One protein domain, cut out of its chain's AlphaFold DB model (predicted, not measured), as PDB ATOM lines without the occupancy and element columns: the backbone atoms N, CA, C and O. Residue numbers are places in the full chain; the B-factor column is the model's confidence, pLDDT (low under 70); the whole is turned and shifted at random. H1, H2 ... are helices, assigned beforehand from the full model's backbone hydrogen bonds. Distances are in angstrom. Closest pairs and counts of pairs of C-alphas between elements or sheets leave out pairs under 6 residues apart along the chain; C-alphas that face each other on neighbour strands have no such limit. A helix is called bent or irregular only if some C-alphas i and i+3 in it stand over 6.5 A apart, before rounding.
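AT A GLANCE: This is residues 65 to 100 and 154 to 260 of the 280 residues of the protein "Hypothetical protein" of Strombidium rassoulzadegani (UniProt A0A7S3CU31). Three long helices lie side by side in a row, H5 in the middle with H1 on one side and H4 on the other; H2, H3 and H6 form a looser group toward one end. A long unnamed stretch, residues 232 to 248, leads from H5 to H6, and residues 201 to 206 stick out. The 143 printed residues include six named helices, H1 to H6 along the chain, and no named strand: the class is all helix. The whole is loose, with a radius of gyration of the C-alphas of 17.9 A, and elongated, spanning 56 by 34 by 27 A.

IN THESE COORDINATES: H1 is residues 72 to 92, 29.9 A long, from C-alpha 72 at (374.419, 281.623, 245.315). H2 is residues 154 to 167, 20.0 A, and H3 residues 169 to 172. H4, residues 179 to 203, is 30.1 A long, with a kink of 80 degrees near residue 188; it is irregular, C-alphas 185 and 188 being 7.3 A apart. H5 is residues 210 to 231, 31.1 A. H6, residues 249 to 260, 16.4 A, ends with C-alpha 260 at (356.784, 304.855, 210.895).

HOW THE PARTS SIT: H1 and H5 touch at a shallow tilt of 27 degrees, the same way; their closest C-alphas, of Gly 90 and Ser 226, are 3.9 A apart. H4 and H5 form a helical hairpin and touch at a shallow tilt of 18 degrees, opposite ways, with the closest C-alphas, of Arg 182 and Leu 231, 6.0 A apart. H1 and H4 are apart. H1 and H2 are near each other, as are H2 and H6. H2, with residues 165 to 166 alone, only just touches H3, only at the corner, with 3 pairs of C-alphas within 8 A; the closest, of Cys 165 and Cys 172, are 5.2 A apart. Every O i to N i+4 pair is within hydrogen-bond range in H1, H2, H5 and H6, and 17 of 21 in H4; H3 is too short for one.

THE WHOLE: The C-alphas farthest apart, of Glu 65 and Glu 258, are 56.8 A apart. Residues 101 to 153 are not printed; C-alphas 100 and 154 are 11.7 A apart across the cut. The link from H5 to H6 is long. Confidence is low, pLDDT under 70, at residues 203 to 206.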
ATOM      1  N   GLU A  65     378.535 268.158 246.935       79.56
ATOM      2  CA  GLU A  65     378.852 269.546 247.320       79.56
ATOM      3  C   GLU A  65     379.921 270.179 246.408       79.56
ATOM      4  O   GLU A  65     379.896 271.382 246.176       79.56
ATOM      5  N   GLU A  66     380.838 269.374 245.854       84.31
ATOM      6  CA  GLU A  66     381.868 269.826 244.903       84.31
ATOM      7  C   GLU A  66     381.298 270.225 243.528       84.31
ATOM      8  O   GLU A  66     381.949 270.964 242.788       84.31
ATOM      9  N   ASP A  67     380.092 269.752 243.198       80.88
ATOM     10  CA  ASP A  67     379.406 270.007 241.926       80.88
ATOM     11  C   ASP A  67     378.513 271.261 241.988       80.88
ATOM     12  O   ASP A  67     377.984 271.702 240.964       80.88
ATOM     13  N   THR A  68     378.358 271.847 243.177       83.50
ATOM     14  CA  THR A  68     377.526 273.024 243.445       83.50
ATOM     15  C   THR A  68     378.369 274.182 243.962       83.50
ATOM     16  O   THR A  68     379.315 273.986 244.727       83.50
ATOM     17  N   TYR A  69     378.023 275.415 243.603       83.44
ATOM     18  CA  TYR A  69     378.582 276.568 244.299       83.44
ATOM     19  C   TYR A  69     378.014 276.623 245.716       83.44
ATOM     20  O   TYR A  69     376.809 276.563 245.922       83.44
ATOM     21  N   ALA A  70     378.895 276.792 246.701       82.62
ATOM     22  CA  ALA A  70     378.475 276.947 248.094       82.62
ATOM     23  C   ALA A  70     377.748 278.279 248.369       82.62
ATOM     24  O   ALA A  70     377.110 278.421 249.408       82.62
ATOM     25  N   ASP A  71     377.890 279.262 247.475       87.00
ATOM     26  CA  ASP A  71     377.335 280.610 247.601       87.00
ATOM     27  C   ASP A  71     376.606 280.997 246.308       87.00
ATOM     28  O   ASP A  71     377.224 281.122 245.242       87.00
ATOM     29  N   ASP A  72     375.297 281.225 246.418       85.88
ATOM     30  CA  ASP A  72     374.419 281.623 245.315       85.88
ATOM     31  C   ASP A  72     374.891 282.914 244.631       85.88
ATOM     32  O   ASP A  72     374.742 283.071 243.416       85.88
ATOM     33  N   ASN A  73     375.522 283.841 245.363       87.12
ATOM     34  CA  ASN A  73     376.055 285.068 244.769       87.12
ATOM     35  C   ASN A  73     377.228 284.776 243.829       87.12
ATOM     36  O   ASN A  73     377.374 285.441 242.799       87.12
ATOM     37  N   VAL A  74     378.051 283.771 244.151       91.12
ATOM     38  CA  VAL A  74     379.138 283.325 243.272       91.12
ATOM     39  C   VAL A  74     378.554 282.692 242.014       91.12
ATOM     40  O   VAL A  74     378.971 283.068 240.916       91.12
ATOM     41  N   PHE A  75     377.555 281.815 242.154       90.75
ATOM     42  CA  PHE A  75     376.845 281.235 241.012       90.75
ATOM     43  C   PHE A  75     376.267 282.322 240.098       90.75
ATOM     44  O   PHE A  75     376.583 282.371 238.909       90.75
ATOM     45  N   MET A  76     375.479 283.249 240.652       90.56
ATOM     46  CA  MET A  76     374.818 284.314 239.891       90.56
ATOM     47  C   MET A  76     375.817 285.241 239.194       90.56
ATOM     48  O   MET A  76     375.583 285.671 238.061       90.56
ATOM     49  N   ARG A  77     376.952 285.530 239.837       93.62
ATOM     50  CA  ARG A  77     378.034 286.318 239.243       93.62
ATOM     51  C   ARG A  77     378.684 285.592 238.065       93.62
ATOM     52  O   ARG A  77     378.820 286.189 236.996       93.62
ATOM     53  N   GLU A  78     379.085 284.332 238.237       94.06
ATOM     54  CA  GLU A  78     379.715 283.544 237.165       94.06
ATOM     55  C   GLU A  78     378.741 283.277 236.007       94.06
ATOM     56  O   GLU A  78     379.131 283.366 234.835       94.06
ATOM     57  N   PHE A  79     377.462 283.042 236.314       93.31
ATOM     58  CA  PHE A  79     376.395 282.946 235.325       93.31
ATOM     59  C   PHE A  79     376.239 284.257 234.552       93.31
ATOM     60  O   PHE A  79     376.337 284.251 233.328       93.31
ATOM     61  N   GLY A  80     376.080 285.394 235.240       93.44
ATOM     62  CA  GLY A  80     375.943 286.709 234.606       93.44
ATOM     63  C   GLY A  80     377.143 287.069 233.726       93.44
ATOM     64  O   GLY A  80     376.975 287.530 232.595       93.44
ATOM     65  N   ARG A  81     378.360 286.771 234.198       95.44
ATOM     66  CA  ARG A  81     379.604 286.933 233.434       95.44
ATOM     67  C   ARG A  81     379.599 286.110 232.152       95.44
ATOM     68  O   ARG A  81     379.931 286.630 231.085       95.44
ATOM     69  N   THR A  82     379.253 284.833 232.266       95.88
ATOM     70  CA  THR A  82     379.246 283.891 231.145       95.88
ATOM     71  C   THR A  82     378.155 284.246 230.148       95.88
ATOM     72  O   THR A  82     378.443 284.353 228.958       95.88
ATOM     73  N   ALA A  83     376.939 284.518 230.623       95.81
ATOM     74  CA  ALA A  83     375.811 284.954 229.814       95.81
ATOM     75  C   ALA A  83     376.153 286.224 229.030       95.81
ATOM     76  O   ALA A  83     376.030 286.239 227.809       95.81
ATOM     77  N   TYR A  84     376.667 287.264 229.692       96.50
ATOM     78  CA  TYR A  84     376.999 288.514 229.011       96.50
ATOM     79  C   TYR A  84     378.131 288.344 227.988       96.50
ATOM     80  O   TYR A  84     377.991 288.792 226.853       96.50
ATOM     81  N   LYS A  85     379.219 287.634 228.329       96.62
ATOM     82  CA  LYS A  85     380.285 287.304 227.360       96.62
ATOM     83  C   LYS A  85     379.725 286.566 226.138       96.62
ATOM     84  O   LYS A  85     380.090 286.893 225.015       96.62
ATOM     85  N   SER A  86     378.824 285.617 226.363       96.00
ATOM     86  CA  SER A  86     378.175 284.823 225.316       96.00
ATOM     87  C   SER A  86     377.281 285.681 224.416       96.00
ATOM     88  O   SER A  86     377.378 285.592 223.195       96.00
ATOM     89  N   VAL A  87     376.498 286.600 225.000       95.94
ATOM     90  CA  VAL A  87     375.729 287.604 224.243       95.94
ATOM     91  C   VAL A  87     376.651 288.381 223.307       95.94
ATOM     92  O   VAL A  87     376.388 288.431 222.106       95.94
ATOM     93  N   LEU A  88     377.752 288.931 223.833       95.62
ATOM     94  CA  LEU A  88     378.693 289.721 223.037       95.62
ATOM     95  C   LEU A  88     379.360 288.887 221.936       95.62
ATOM     96  O   LEU A  88     379.479 289.374 220.816       95.62
ATOM     97  N   ARG A  89     379.748 287.634 222.202       96.06
ATOM     98  CA  ARG A  89     380.318 286.752 221.166       96.06
ATOM     99  C   ARG A  89     379.340 286.509 220.033       96.06
ATOM    100  O   ARG A  89     379.727 286.633 218.875       96.06
ATOM    101  N   GLY A  90     378.076 286.229 220.345       93.44
ATOM    102  CA  GLY A  90     377.059 286.040 219.315       93.44
ATOM    103  C   GLY A  90     376.774 287.321 218.526       93.44
ATOM    104  O   GLY A  90     376.636 287.258 217.304       93.44
ATOM    105  N   MET A  91     376.773 288.484 219.192       94.31
ATOM    106  CA  MET A  91     376.537 289.788 218.557       94.31
ATOM    107  C   MET A  91     377.693 290.254 217.661       94.31
ATOM    108  O   MET A  91     377.455 290.645 216.520       94.31
ATOM    109  N   TYR A  92     378.934 290.200 218.156       94.38
ATOM    110  CA  TYR A  92     380.133 290.624 217.420       94.38
ATOM    111  C   TYR A  92     380.711 289.530 216.514       94.38
ATOM    112  O   TYR A  92     381.592 289.808 215.703       94.38
ATOM    113  N   LYS A  93     380.260 288.276 216.663       92.12
ATOM    114  CA  LYS A  93     380.802 287.092 215.971       92.12
ATOM    115  C   LYS A  93     382.330 286.979 216.127       92.12
ATOM    116  O   LYS A  93     383.029 286.593 215.191       92.12
ATOM    117  N   SER A  94     382.842 287.339 217.307       92.38
ATOM    118  CA  SER A  94     384.273 287.418 217.629       92.38
ATOM    119  C   SER A  94     384.580 286.704 218.944       92.38
ATOM    120  O   SER A  94     383.843 286.857 219.918       92.38
ATOM    121  N   GLU A  95     385.689 285.960 218.988       90.69
ATOM    122  CA  GLU A  95     386.213 285.371 220.230       90.69
ATOM    123  C   GLU A  95     386.855 286.430 221.138       90.69
ATOM    124  O   GLU A  95     386.756 286.346 222.367       90.69
ATOM    125  N   GLU A  96     387.486 287.439 220.531       92.50
ATOM    126  CA  GLU A  96     388.048 288.592 221.227       92.50
ATOM    127  C   GLU A  96     386.923 289.582 221.533       92.50
ATOM    128  O   GLU A  96     386.291 290.132 220.626       92.50
ATOM    129  N   LEU A  97     386.658 289.783 222.824       92.88
ATOM    130  CA  LEU A  97     385.591 290.653 223.306       92.88
ATOM    131  C   LEU A  97     386.142 292.006 223.764       92.88
ATOM    132  O   LEU A  97     387.228 292.058 224.343       92.88
ATOM    133  N   PRO A  98     385.363 293.092 223.620       89.06
ATOM    134  CA  PRO A  98     385.780 294.428 224.043       89.06
ATOM    135  C   PRO A  98     385.788 294.629 225.563       89.06
ATOM    136  O   PRO A  98     386.106 295.710 226.040       89.06
ATOM    137  N   ILE A  99     385.421 293.618 226.351       93.56
ATOM    138  CA  ILE A  99     385.260 293.737 227.803       93.56
ATOM    139  C   ILE A  99     386.446 293.152 228.558       93.56
ATOM    140  O   ILE A  99     387.085 292.197 228.117       93.56
ATOM    141  N   THR A 100     386.723 293.702 229.739       92.81
ATOM    142  CA  THR A 100     387.792 293.184 230.594       92.81
ATOM    143  C   THR A 100     387.333 291.939 231.347       92.81
ATOM    144  O   THR A 100     386.143 291.735 231.600       92.81
ATOM    145  N   PHE A 154     378.908 298.367 228.796       93.38
ATOM    146  CA  PHE A 154     377.481 298.298 228.435       93.38
ATOM    147  C   PHE A 154     377.018 299.476 227.578       93.38
ATOM    148  O   PHE A 154     376.288 299.298 226.611       93.38
ATOM    149  N   LYS A 155     377.473 300.687 227.926       93.44
ATOM    150  CA  LYS A 155     377.134 301.900 227.180       93.44
ATOM    151  C   LYS A 155     377.659 301.838 225.745       93.44
ATOM    152  O   LYS A 155     376.934 302.197 224.834       93.44
ATOM    153  N   THR A 156     378.897 301.390 225.552       93.81
ATOM    154  CA  THR A 156     379.501 301.281 224.220       93.81
ATOM    155  C   THR A 156     378.754 300.266 223.368       93.81
ATOM    156  O   THR A 156     378.386 300.598 222.253       93.81
ATOM    157  N   VAL A 157     378.458 299.082 223.912       94.12
ATOM    158  CA  VAL A 157     377.696 298.042 223.197       94.12
ATOM    159  C   VAL A 157     376.299 298.546 222.821       94.12
ATOM    160  O   VAL A 157     375.850 298.342 221.699       94.12
ATOM    161  N   TYR A 158     375.620 299.233 223.746       94.50
ATOM    162  CA  TYR A 158     374.309 299.830 223.493       94.50
ATOM    163  C   TYR A 158     374.364 300.907 222.404       94.50
ATOM    164  O   TYR A 158     373.536 300.899 221.498       94.50
ATOM    165  N   ASP A 159     375.336 301.818 222.471       95.31
ATOM    166  CA  ASP A 159     375.483 302.881 221.476       95.31
ATOM    167  C   ASP A 159     375.850 302.306 220.099       95.31
ATOM    168  O   ASP A 159     375.229 302.684 219.118       95.31
ATOM    169  N   GLU A 160     376.771 301.338 220.010       94.81
ATOM    170  CA  GLU A 160     377.109 300.659 218.746       94.81
ATOM    171  C   GLU A 160     375.901 299.925 218.143       94.81
ATOM    172  O   GLU A 160     375.683 299.978 216.933       94.81
ATOM    173  N   ALA A 161     375.088 299.267 218.977       94.19
ATOM    174  CA  ALA A 161     373.864 298.608 218.526       94.19
ATOM    175  C   ALA A 161     372.832 299.610 217.984       94.19
ATOM    176  O   ALA A 161     372.195 299.343 216.964       94.19
ATOM    177  N   ASN A 162     372.681 300.765 218.636       94.88
ATOM    178  CA  ASN A 162     371.778 301.816 218.178       94.88
ATOM    179  C   ASN A 162     372.293 302.526 216.929       94.88
ATOM    180  O   ASN A 162     371.502 302.760 216.023       94.88
ATOM    181  N   ASP A 163     373.589 302.829 216.856       94.88
ATOM    182  CA  ASP A 163     374.224 303.412 215.672       94.88
ATOM    183  C   ASP A 163     373.985 302.502 214.461       94.88
ATOM    184  O   ASP A 163     373.439 302.943 213.449       94.88
ATOM    185  N   TRP A 164     374.269 301.200 214.606       94.62
ATOM    186  CA  TRP A 164     373.984 300.212 213.564       94.62
ATOM    187  C   TRP A 164     372.494 300.181 213.194       94.62
ATOM    188  O   TRP A 164     372.153 300.140 212.010       94.62
ATOM    189  N   CYS A 165     371.607 300.212 214.192       94.94
ATOM    190  CA  CYS A 165     370.164 300.166 213.981       94.94
ATOM    191  C   CYS A 165     369.652 301.396 213.220       94.94
ATOM    192  O   CYS A 165     368.838 301.249 212.317       94.94
ATOM    193  N   ILE A 166     370.134 302.597 213.547       95.62
ATOM    194  CA  ILE A 166     369.740 303.845 212.880       95.62
ATOM    195  C   ILE A 166     370.234 303.858 211.432       95.62
ATOM    196  O   ILE A 166     369.472 304.217 210.534       95.62
ATOM    197  N   ASP A 167     371.467 303.406 211.191       95.31
ATOM    198  CA  ASP A 167     372.032 303.295 209.842       95.31
ATOM    199  C   ASP A 167     371.316 302.233 208.984       95.31
ATOM    200  O   ASP A 167     371.350 302.295 207.754       95.31
ATOM    201  N   ASN A 168     370.638 301.272 209.622       95.00
ATOM    202  CA  ASN A 168     369.956 300.146 208.980       95.00
ATOM    203  C   ASN A 168     368.509 299.986 209.476       95.00
ATOM    204  O   ASN A 168     368.061 298.869 209.749       95.00
ATOM    205  N   ILE A 169     367.771 301.093 209.586       94.94
ATOM    206  CA  ILE A 169     366.466 301.142 210.268       94.94
ATOM    207  C   ILE A 169     365.444 300.127 209.738       94.94
ATOM    208  O   ILE A 169     364.767 299.479 210.534       94.94
ATOM    209  N   ASP A 170     365.396 299.906 208.417       94.00
ATOM    210  CA  ASP A 170     364.493 298.919 207.809       94.00
ATOM    211  C   ASP A 170     364.792 297.493 208.305       94.00
ATOM    212  O   ASP A 170     363.904 296.689 208.578       94.00
ATOM    213  N   MET A 171     366.079 297.170 208.438       91.69
ATOM    214  CA  MET A 171     366.533 295.849 208.857       91.69
ATOM    215  C   MET A 171     366.376 295.660 210.364       91.69
ATOM    216  O   MET A 171     365.911 294.615 210.815       91.69
ATOM    217  N   CYS A 172     366.723 296.690 211.135       92.25
ATOM    218  CA  CYS A 172     366.610 296.689 212.586       92.25
ATOM    219  C   CYS A 172     365.161 296.497 213.053       92.25
ATOM    220  O   CYS A 172     364.898 295.705 213.956       92.25
ATOM    221  N   LEU A 173     364.208 297.179 212.407       90.69
ATOM    222  CA  LEU A 173     362.780 297.065 212.713       90.69
ATOM    223  C   LEU A 173     362.114 295.851 212.041       90.69
ATOM    224  O   LEU A 173     360.926 295.610 212.254       90.69
ATOM    225  N   GLY A 174     362.858 295.083 211.236       87.62
ATOM    226  CA  GLY A 174     362.341 293.929 210.499       87.62
ATOM    227  C   GLY A 174     361.292 294.292 209.443       87.62
ATOM    228  O   GLY A 174     360.489 293.441 209.066       87.62
ATOM    229  N   SER A 175     361.271 295.546 208.986       88.44
ATOM    230  CA  SER A 175     360.415 296.011 207.891       88.44
ATOM    231  C   SER A 175     361.014 295.717 206.515       88.44
ATOM    232  O   SER A 175     360.365 295.966 205.501       88.44
ATOM    233  N   ASP A 176     362.226 295.164 206.452       88.62
ATOM    234  CA  ASP A 176     362.802 294.708 205.201       88.62
ATOM    235  C   ASP A 176     362.247 293.338 204.762       88.62
ATOM    236  O   ASP A 176     362.201 292.358 205.504       88.62
ATOM    237  N   ASP A 177     361.907 293.211 203.476       88.44
ATOM    238  CA  ASP A 177     361.391 291.959 202.891       88.44
ATOM    239  C   ASP A 177     362.425 290.807 202.871       88.44
ATOM    240  O   ASP A 177     362.195 289.726 202.318       88.44
ATOM    241  N   LYS A 178     363.615 291.024 203.446       88.50
ATOM    242  CA  LYS A 178     364.753 290.103 203.403       88.50
ATOM    243  C   LYS A 178     364.861 289.219 204.639       88.50
ATOM    244  O   LYS A 178     365.681 288.301 204.607       88.50
ATOM    245  N   MET A 179     364.044 289.413 205.679       85.00
ATOM    246  CA  MET A 179     364.090 288.560 206.875       85.00
ATOM    247  C   MET A 179     363.916 287.074 206.522       85.00
ATOM    248  O   MET A 179     364.737 286.240 206.907       85.00
ATOM    249  N   VAL A 180     362.910 286.740 205.703       84.62
ATOM    250  CA  VAL A 180     362.676 285.359 205.237       84.62
ATOM    251  C   VAL A 180     363.844 284.862 204.385       84.62
ATOM    252  O   VAL A 180     364.260 283.717 204.525       84.62
ATOM    253  N   SER A 181     364.425 285.712 203.535       88.94
ATOM    254  CA  SER A 181     365.585 285.334 202.720       88.94
ATOM    255  C   SER A 181     366.813 285.027 203.582       88.94
ATOM    256  O   SER A 181     367.507 284.044 203.317       88.94
ATOM    257  N   ARG A 182     367.086 285.831 204.619       87.69
ATOM    258  CA  ARG A 182     368.177 285.587 205.576       87.69
ATOM    259  C   ARG A 182     367.939 284.300 206.355       87.69
ATOM    260  O   ARG A 182     368.841 283.467 206.425       87.69
ATOM    261  N   LEU A 183     366.711 284.087 206.834       85.50
ATOM    262  CA  LEU A 183     366.316 282.838 207.477       85.50
ATOM    263  C   LEU A 183     366.504 281.642 206.540       85.50
ATOM    264  O   LEU A 183     367.045 280.638 206.965       85.50
ATOM    265  N   MET A 184     366.129 281.718 205.263       87.31
ATOM    266  CA  MET A 184     366.315 280.595 204.331       87.31
ATOM    267  C   MET A 184     367.788 280.362 203.969       87.31
ATOM    268  O   MET A 184     368.201 279.221 203.765       87.31
ATOM    269  N   THR A 185     368.589 281.429 203.909       90.56
ATOM    270  CA  THR A 185     370.017 281.362 203.555       90.56
ATOM    271  C   THR A 185     370.853 280.792 204.697       90.56
ATOM    272  O   THR A 185     371.734 279.966 204.467       90.56
ATOM    273  N   HIS A 186     370.567 281.202 205.933       85.62
ATOM    274  CA  HIS A 186     371.336 280.805 207.114       85.62
ATOM    275  C   HIS A 186     370.645 279.725 207.955       85.62
ATOM    276  O   HIS A 186     371.305 279.053 208.743       85.62
ATOM    277  N   GLY A 187     369.345 279.504 207.757       80.88
ATOM    278  CA  GLY A 187     368.484 278.652 208.582       80.88
ATOM    279  C   GLY A 187     368.921 277.208 208.670       80.88
ATOM    280  O   GLY A 187     368.813 276.609 209.735       80.88
ATOM    281  N   TRP A 188     369.510 276.660 207.608       85.00
ATOM    282  CA  TRP A 188     370.060 275.305 207.655       85.00
ATOM    283  C   TRP A 188     371.175 275.155 208.697       85.00
ATOM    284  O   TRP A 188     371.260 274.114 209.341       85.00
ATOM    285  N   GLY A 189     371.980 276.200 208.916       82.38
ATOM    286  CA  GLY A 189     372.979 276.235 209.989       82.38
ATOM    287  C   GLY A 189     372.389 276.503 211.378       82.38
ATOM    288  O   GLY A 189     373.058 276.254 212.376       82.38
ATOM    289  N   LEU A 190     371.142 276.982 211.454       80.69
ATOM    290  CA  LEU A 190     370.435 277.258 212.708       80.69
ATOM    291  C   LEU A 190     369.744 276.016 213.279       80.69
ATOM    292  O   LEU A 190     369.587 275.923 214.490       80.69
ATOM    293  N   ILE A 191     369.339 275.061 212.433       82.44
ATOM    294  CA  ILE A 191     368.597 273.865 212.871       82.44
ATOM    295  C   ILE A 191     369.333 273.082 213.971       82.44
ATOM    296  O   ILE A 191     368.682 272.776 214.968       82.44
ATOM    297  N   PRO A 192     370.645 272.778 213.861       85.88
ATOM    298  CA  PRO A 192     371.360 272.086 214.933       85.88
ATOM    299  C   PRO A 192     371.331 272.873 216.247       85.88
ATOM    300  O   PRO A 192     370.960 272.316 217.270       85.88
ATOM    301  N   LYS A 193     371.593 274.186 216.194       81.19
ATOM    302  CA  LYS A 193     371.589 275.081 217.363       81.19
ATOM    303  C   LYS A 193     370.222 275.140 218.047       81.19
ATOM    304  O   LYS A 193     370.115 275.025 219.262       81.19
ATOM    305  N   VAL A 194     369.151 275.278 217.261       77.75
ATOM    306  CA  VAL A 194     367.770 275.276 217.774       77.75
ATOM    307  C   VAL A 194     367.400 273.905 218.340       77.75
ATOM    308  O   VAL A 194     366.718 273.836 219.356       77.75
ATOM    309  N   SER A 195     367.852 272.814 217.717       80.88
ATOM    310  CA  SER A 195     367.623 271.462 218.226       80.88
ATOM    311  C   SER A 195     368.366 271.204 219.533       80.88
ATOM    312  O   SER A 195     367.809 270.551 220.407       80.88
ATOM    313  N   GLU A 196     369.600 271.684 219.676       82.25
ATOM    314  CA  GLU A 196     370.372 271.599 220.918       82.25
ATOM    315  C   GLU A 196     369.707 272.418 222.024       82.25
ATOM    316  O   GLU A 196     369.460 271.885 223.102       82.25
ATOM    317  N   LEU A 197     369.297 273.654 221.721       76.44
ATOM    318  CA  LEU A 197     368.518 274.492 222.629       76.44
ATOM    319  C   LEU A 197     367.223 273.804 223.072       76.44
ATOM    320  O   LEU A 197     366.902 273.778 224.256       76.44
ATOM    321  N   PHE A 198     366.481 273.228 222.128       77.69
ATOM    322  CA  PHE A 198     365.259 272.490 222.427       77.69
ATOM    323  C   PHE A 198     365.554 271.266 223.300       77.69
ATOM    324  O   PHE A 198     364.880 271.047 224.300       77.69
ATOM    325  N   ASN A 199     366.584 270.485 222.971       79.81
ATOM    326  CA  ASN A 199     366.945 269.310 223.756       79.81
ATOM    327  C   ASN A 199     367.383 269.668 225.176       79.81
ATOM    328  O   ASN A 199     367.018 268.963 226.106       79.81
ATOM    329  N   PHE A 200     368.094 270.774 225.357       76.31
ATOM    330  CA  PHE A 200     368.425 271.279 226.681       76.31
ATOM    331  C   PHE A 200     367.162 271.736 227.434       76.31
ATOM    332  O   PHE A 200     366.867 271.275 228.527       76.31
ATOM    333  N   VAL A 201     366.317 272.575 226.836       71.38
ATOM    334  CA  VAL A 201     365.120 273.078 227.539       71.38
ATOM    335  C   VAL A 201     364.138 271.958 227.907       71.38
ATOM    336  O   VAL A 201     363.504 272.029 228.957       71.38
ATOM    337  N   PHE A 202     363.999 270.930 227.064       70.44
ATOM    338  CA  PHE A 202     362.950 269.918 227.215       70.44
ATOM    339  C   PHE A 202     363.434 268.537 227.673       70.44
ATOM    340  O   PHE A 202     362.620 267.774 228.193       70.44
ATOM    341  N   PHE A 203     364.709 268.186 227.475       69.50
ATOM    342  CA  PHE A 203     365.193 266.811 227.644       69.50
ATOM    343  C   PHE A 203     366.492 266.654 228.440       69.50
ATOM    344  O   PHE A 203     366.887 265.507 228.645       69.50
ATOM    345  N   THR A 204     367.154 267.711 228.930       65.25
ATOM    346  CA  THR A 204     368.198 267.501 229.952       65.25
ATOM    347  C   THR A 204     367.526 267.103 231.261       65.25
ATOM    348  O   THR A 204     367.095 267.940 232.054       65.25
ATOM    349  N   SER A 205     367.386 265.790 231.440       57.28
ATOM    350  CA  SER A 205     366.794 265.153 232.615       57.28
ATOM    351  C   SER A 205     367.784 264.922 233.752       57.28
ATOM    352  O   SER A 205     367.369 264.474 234.814       57.28
ATOM    353  N   ASP A 206     369.069 265.237 233.585       58.94
ATOM    354  CA  ASP A 206     370.090 264.631 234.435       58.94
ATOM    355  C   ASP A 206     370.997 265.684 235.080       58.94
ATOM    356  O   ASP A 206     371.599 266.508 234.400       58.94
ATOM    357  N   CYS A 207     371.073 265.619 236.412       73.69
ATOM    358  CA  CYS A 207     372.126 266.126 237.292       73.69
ATOM    359  C   CYS A 207     373.338 266.778 236.610       73.69
ATOM    360  O   CYS A 207     374.357 266.119 236.393       73.69
ATOM    361  N   ILE A 208     373.257 268.075 236.332       82.75
ATOM    362  CA  ILE A 208     374.385 268.850 235.821       82.75
ATOM    363  C   ILE A 208     375.028 269.634 236.970       82.75
ATOM    364  O   ILE A 208     374.324 270.157 237.833       82.75
ATOM    365  N   SER A 209     376.362 269.691 237.004       88.81
ATOM    366  CA  SER A 209     377.067 270.561 237.949       88.81
ATOM    367  C   SER A 209     376.774 272.025 237.620       88.81
ATOM    368  O   SER A 209     376.557 272.372 236.456       88.81
ATOM    369  N   ASP A 210     376.831 272.919 238.602       87.88
ATOM    370  CA  ASP A 210     376.568 274.339 238.357       87.88
ATOM    371  C   ASP A 210     377.532 274.938 237.322       87.88
ATOM    372  O   ASP A 210     377.169 275.797 236.516       87.88
ATOM    373  N   LYS A 211     378.782 274.469 237.320       91.06
ATOM    374  CA  LYS A 211     379.799 274.906 236.364       91.06
ATOM    375  C   LYS A 211     379.461 274.462 234.945       91.06
ATOM    376  O   LYS A 211     379.608 275.259 234.015       91.06
ATOM    377  N   ASP A 212     379.042 273.212 234.777       89.88
ATOM    378  CA  ASP A 212     378.646 272.688 233.472       89.88
ATOM    379  C   ASP A 212     377.360 273.377 232.999       89.88
ATOM    380  O   ASP A 212     377.296 273.810 231.851       89.88
ATOM    381  N   PHE A 213     376.407 273.622 233.904       88.31
ATOM    382  CA  PHE A 213     375.194 274.388 233.621       88.31
ATOM    383  C   PHE A 213     375.512 275.792 233.100       88.31
ATOM    384  O   PHE A 213     375.010 276.191 232.051       88.31
ATOM    385  N   ILE A 214     376.381 276.542 233.791       91.31
ATOM    386  CA  ILE A 214     376.788 277.888 233.361       91.31
ATOM    387  C   ILE A 214     377.434 277.844 231.969       91.31
ATOM    388  O   ILE A 214     377.172 278.716 231.139       91.31
ATOM    389  N   GLN A 215     378.266 276.836 231.693       93.06
ATOM    390  CA  GLN A 215     378.915 276.687 230.389       93.06
ATOM    391  C   GLN A 215     377.929 276.327 229.276       93.06
ATOM    392  O   GLN A 215     378.011 276.911 228.193       93.06
ATOM    393  N   GLU A 216     377.005 275.399 229.521       88.19
ATOM    394  CA  GLU A 216     375.974 275.016 228.551       88.19
ATOM    395  C   GLU A 216     375.020 276.175 228.267       88.19
ATOM    396  O   GLU A 216     374.800 276.517 227.104       88.19
ATOM    397  N   MET A 217     374.559 276.871 229.308       86.94
ATOM    398  CA  MET A 217     373.764 278.089 229.158       86.94
ATOM    399  C   MET A 217     374.518 279.179 228.398       86.94
ATOM    400  O   MET A 217     373.927 279.861 227.565       86.94
ATOM    401  N   GLY A 218     375.822 279.335 228.637       93.06
ATOM    402  CA  GLY A 218     376.670 280.241 227.864       93.06
ATOM    403  C   GLY A 218     376.635 279.929 226.369       93.06
ATOM    404  O   GLY A 218     376.326 280.805 225.566       93.06
ATOM    405  N   ARG A 219     376.865 278.666 225.987       91.69
ATOM    406  CA  ARG A 219     376.801 278.231 224.578       91.69
ATOM    407  C   ARG A 219     375.430 278.487 223.961       91.69
ATOM    408  O   ARG A 219     375.351 279.040 222.871       91.69
ATOM    409  N   ILE A 220     374.363 278.153 224.685       87.50
ATOM    410  CA  ILE A 220     372.980 278.399 224.266       87.50
ATOM    411  C   ILE A 220     372.726 279.885 224.011       87.50
ATOM    412  O   ILE A 220     372.140 280.247 222.992       87.50
ATOM    413  N   ILE A 221     373.155 280.747 224.933       92.12
ATOM    414  CA  ILE A 221     372.974 282.193 224.820       92.12
ATOM    415  C   ILE A 221     373.770 282.731 223.633       92.12
ATOM    416  O   ILE A 221     373.220 283.507 222.860       92.12
ATOM    417  N   GLU A 222     375.025 282.308 223.464       93.81
ATOM    418  CA  GLU A 222     375.872 282.699 222.329       93.81
ATOM    419  C   GLU A 222     375.256 282.287 220.994       93.81
ATOM    420  O   GLU A 222     375.193 283.083 220.054       93.81
ATOM    421  N   ASP A 223     374.758 281.054 220.915       89.81
ATOM    422  CA  ASP A 223     374.072 280.569 219.734       89.81
ATOM    423  C   ASP A 223     372.826 281.395 219.469       89.81
ATOM    424  O   ASP A 223     372.715 281.950 218.380       89.81
ATOM    425  N   PHE A 224     371.941 281.551 220.456       88.75
ATOM    426  CA  PHE A 224     370.714 282.332 220.332       88.75
ATOM    427  C   PHE A 224     370.982 283.770 219.878       88.75
ATOM    428  O   PHE A 224     370.333 284.242 218.943       88.75
ATOM    429  N   THR A 225     371.953 284.463 220.477       92.50
ATOM    430  CA  THR A 225     372.294 285.828 220.064       92.50
ATOM    431  C   THR A 225     372.942 285.865 218.690       92.50
ATOM    432  O   THR A 225     372.639 286.768 217.919       92.50
ATOM    433  N   SER A 226     373.739 284.862 218.313       91.31
ATOM    434  CA  SER A 226     374.261 284.724 216.949       91.31
ATOM    435  C   SER A 226     373.142 284.520 215.922       91.31
ATOM    436  O   SER A 226     373.145 285.165 214.871       91.31
ATOM    437  N   ILE A 227     372.150 283.673 216.233       88.50
ATOM    438  CA  ILE A 227     370.947 283.488 215.409       88.50
ATOM    439  C   ILE A 227     370.221 284.823 215.261       88.50
ATOM    440  O   ILE A 227     369.926 285.240 214.142       88.50
ATOM    441  N   PHE A 228     369.946 285.492 216.380       89.50
ATOM    442  CA  PHE A 228     369.246 286.769 216.403       89.50
ATOM    443  C   PHE A 228     369.981 287.802 215.543       89.50
ATOM    444  O   PHE A 228     369.396 288.373 214.623       89.50
ATOM    445  N   SER A 229     371.289 287.959 215.740       91.19
ATOM    446  CA  SER A 229     372.110 288.863 214.942       91.19
ATOM    447  C   SER A 229     372.116 288.506 213.456       91.19
ATOM    448  O   SER A 229     372.092 289.398 212.620       91.19
ATOM    449  N   LEU A 230     372.086 287.225 213.079       88.75
ATOM    450  CA  LEU A 230     371.964 286.825 211.672       88.75
ATOM    451  C   LEU A 230     370.586 287.145 211.077       88.75
ATOM    452  O   LEU A 230     370.504 287.590 209.932       88.75
ATOM    453  N   LEU A 231     369.502 286.928 211.827       86.31
ATOM    454  CA  LEU A 231     368.134 287.163 211.352       86.31
ATOM    455  C   LEU A 231     367.842 288.648 211.150       86.31
ATOM    456  O   LEU A 231     367.303 289.036 210.108       86.31
ATOM    457  N   PHE A 232     368.264 289.465 212.111       86.25
ATOM    458  CA  PHE A 232     368.149 290.918 212.056       86.25
ATOM    459  C   PHE A 232     369.312 291.568 211.299       86.25
ATOM    460  O   PHE A 232     369.337 292.779 211.162       86.25
ATOM    461  N   GLY A 233     370.266 290.780 210.785       85.12
ATOM    462  CA  GLY A 233     371.433 291.259 210.039       85.12
ATOM    463  C   GLY A 233     372.339 292.214 210.823       85.12
ATOM    464  O   GLY A 233     373.083 292.982 210.223       85.12
ATOM    465  N   VAL A 234     372.288 292.139 212.152       88.75
ATOM    466  CA  VAL A 234     373.159 292.872 213.065       88.75
ATOM    467  C   VAL A 234     374.599 292.418 212.831       88.75
ATOM    468  O   VAL A 234     374.963 291.262 213.073       88.75
ATOM    469  N   GLU A 235     375.420 293.348 212.360       87.44
ATOM    470  CA  GLU A 235     376.851 293.163 212.134       87.44
ATOM    471  C   GLU A 235     377.606 294.210 212.946       87.44
ATOM    472  O   GLU A 235     378.024 295.246 212.431       87.44
ATOM    473  N   LEU A 236     377.744 293.951 214.247       91.81
ATOM    474  CA  LEU A 236     378.551 294.813 215.098       91.81
ATOM    475  C   LEU A 236     380.020 294.457 214.924       91.81
ATOM    476  O   LEU A 236     380.416 293.297 215.029       91.81
ATOM    477  N   VAL A 237     380.835 295.480 214.693       90.44
ATOM    478  CA  VAL A 237     382.292 295.385 214.699       90.44
ATOM    479  C   VAL A 237     382.776 296.384 215.730       90.44
ATOM    480  O   VAL A 237     382.579 297.585 215.564       90.44
ATOM    481  N   HIS A 238     383.392 295.892 216.802       91.19
ATOM    482  CA  HIS A 238     383.956 296.786 217.799       91.19
ATOM    483  C   HIS A 238     385.233 297.431 217.253       91.19
ATOM    484  O   HIS A 238     386.245 296.754 217.062       91.19
ATOM    485  N   ASP A 239     385.192 298.742 217.029       91.44
ATOM    486  CA  ASP A 239     386.365 299.545 216.692       91.44
ATOM    487  C   ASP A 239     386.675 300.511 217.847       91.44
ATOM    488  O   ASP A 239     385.975 301.513 218.014       91.44
ATOM    489  N   PRO A 240     387.749 300.286 218.631       88.88
ATOM    490  CA  PRO A 240     388.084 301.144 219.766       88.88
ATOM    491  C   PRO A 240     388.492 302.570 219.356       88.88
ATOM    492  O   PRO A 240     388.612 303.449 220.217       88.88
ATOM    493  N   SER A 241     388.748 302.820 218.066       92.88
ATOM    494  CA  SER A 241     389.061 304.149 217.535       92.88
ATOM    495  C   SER A 241     387.814 304.981 217.226       92.88
ATOM    496  O   SER A 241     387.885 306.216 217.234       92.88
ATOM    497  N   VAL A 242     386.669 304.328 217.018       91.12
ATOM    498  CA  VAL A 242     385.385 304.974 216.755       91.12
ATOM    499  C   VAL A 242     384.648 305.144 218.077       91.12
ATOM    500  O   VAL A 242     384.492 304.217 218.864       91.12
ATOM    501  N   LYS A 243     384.201 306.371 218.355       91.25
ATOM    502  CA  LYS A 243     383.313 306.632 219.489       91.25
ATOM    503  C   LYS A 243     381.881 306.635 218.966       91.25
ATOM    504  O   LYS A 243     381.567 307.573 218.229       91.25
ATOM    505  N   PRO A 244     381.049 305.646 219.330       90.69
ATOM    506  CA  PRO A 244     379.668 305.607 218.879       90.69
ATOM    507  C   PRO A 244     378.892 306.809 219.431       90.69
ATOM    508  O   PRO A 244     379.249 307.388 220.473       90.69
ATOM    509  N   ILE A 245     377.860 307.227 218.705       93.81
ATOM    510  CA  ILE A 245     377.030 308.367 219.079       93.81
ATOM    511  C   ILE A 245     376.027 307.893 220.128       93.81
ATOM    512  O   ILE A 245     375.259 306.960 219.942       93.81
ATOM    513  N   HIS A 246     376.001 308.568 221.276       95.19
ATOM    514  CA  HIS A 246     374.996 308.250 222.280       95.19
ATOM    515  C   HIS A 246     373.655 308.883 221.914       95.19
ATOM    516  O   HIS A 246     373.497 310.106 221.998       95.19
ATOM    517  N   TYR A 247     372.677 308.046 221.585       94.00
ATOM    518  CA  TYR A 247     371.285 308.451 221.448       94.00
ATOM    519  C   TYR A 247     370.533 308.188 222.753       94.00
ATOM    520  O   TYR A 247     370.569 307.091 223.308       94.00
ATOM    521  N   SER A 248     369.828 309.202 223.258       94.94
ATOM    522  CA  SER A 248     368.901 308.991 224.369       94.94
ATOM    523  C   SER A 248     367.696 308.175 223.899       94.94
ATOM    524  O   SER A 248     367.296 308.272 222.738       94.94
ATOM    525  N   GLN A 249     367.051 307.440 224.809       93.00
ATOM    526  CA  GLN A 249     365.850 306.664 224.472       93.00
ATOM    527  C   GLN A 249     364.750 307.537 223.849       93.00
ATOM    528  O   GLN A 249     364.103 307.131 222.891       93.00
ATOM    529  N   THR A 250     364.560 308.759 224.357       96.50
ATOM    530  CA  THR A 250     363.613 309.722 223.778       96.50
ATOM    531  C   THR A 250     363.965 310.039 222.330       96.50
ATOM    532  O   THR A 250     363.078 310.048 221.485       96.50
ATOM    533  N   LYS A 251     365.254 310.246 222.027       96.69
ATOM    534  CA  LYS A 251     365.679 310.560 220.665       96.69
ATOM    535  C   LYS A 251     365.523 309.370 219.717       96.69
ATOM    536  O   LYS A 251     365.119 309.570 218.578       96.69
ATOM    537  N   LEU A 252     365.814 308.156 220.185       95.38
ATOM    538  CA  LEU A 252     365.577 306.929 219.418       95.38
ATOM    539  C   LEU A 252     364.094 306.765 219.082       95.38
ATOM    540  O   LEU A 252     363.756 306.536 217.925       95.38
ATOM    541  N   ASN A 253     363.213 306.965 220.065       95.62
ATOM    542  CA  ASN A 253     361.771 306.887 219.849       95.62
ATOM    543  C   ASN A 253     361.298 307.923 218.817       95.62
ATOM    544  O   ASN A 253     360.559 307.563 217.914       95.62
ATOM    545  N   GLU A 254     361.775 309.171 218.894       97.88
ATOM    546  CA  GLU A 254     361.460 310.196 217.884       97.88
ATOM    547  C   GLU A 254     361.865 309.765 216.466       97.88
ATOM    548  O   GLU A 254     361.101 309.966 215.526       97.88
ATOM    549  N   ILE A 255     363.057 309.173 216.307       96.69
ATOM    550  CA  ILE A 255     363.554 308.689 215.007       96.69
ATOM    551  C   ILE A 255     362.660 307.561 214.478       96.69
ATOM    552  O   ILE A 255     362.296 307.559 213.303       96.69
ATOM    553  N   PHE A 256     362.283 306.613 215.338       95.88
ATOM    554  CA  PHE A 256     361.409 305.507 214.949       95.88
ATOM    555  C   PHE A 256     359.989 305.978 214.626       95.88
ATOM    556  O   PHE A 256     359.426 305.548 213.622       95.88
ATOM    557  N   ASP A 257     359.428 306.896 215.411       96.56
ATOM    558  CA  ASP A 257     358.107 307.475 215.157       96.56
ATOM    559  C   ASP A 257     358.076 308.221 213.813       96.56
ATOM    560  O   ASP A 257     357.137 308.054 213.031       96.56
ATOM    561  N   GLU A 258     359.121 308.998 213.502       97.06
ATOM    562  CA  GLU A 258     359.275 309.671 212.206       97.06
ATOM    563  C   GLU A 258     359.360 308.661 211.053       97.06
ATOM    564  O   GLU A 258     358.686 308.820 210.029       97.06
ATOM    565  N   TYR A 259     360.128 307.585 211.234       96.06
ATOM    566  CA  TYR A 259     360.222 306.503 210.261       96.06
ATOM    567  C   TYR A 259     358.858 305.842 210.001       96.06
ATOM    568  O   TYR A 259     358.442 305.730 208.844       96.06
ATOM    569  N   TYR A 260     358.111 305.467 211.044       94.50
ATOM    570  CA  TYR A 260     356.784 304.855 210.895       94.50
ATOM    571  C   TYR A 260     355.756 305.800 210.267       94.50
ATOM    572  O   TYR A 260     354.929 305.365 209.456       94.50
TER     573      TYR A 260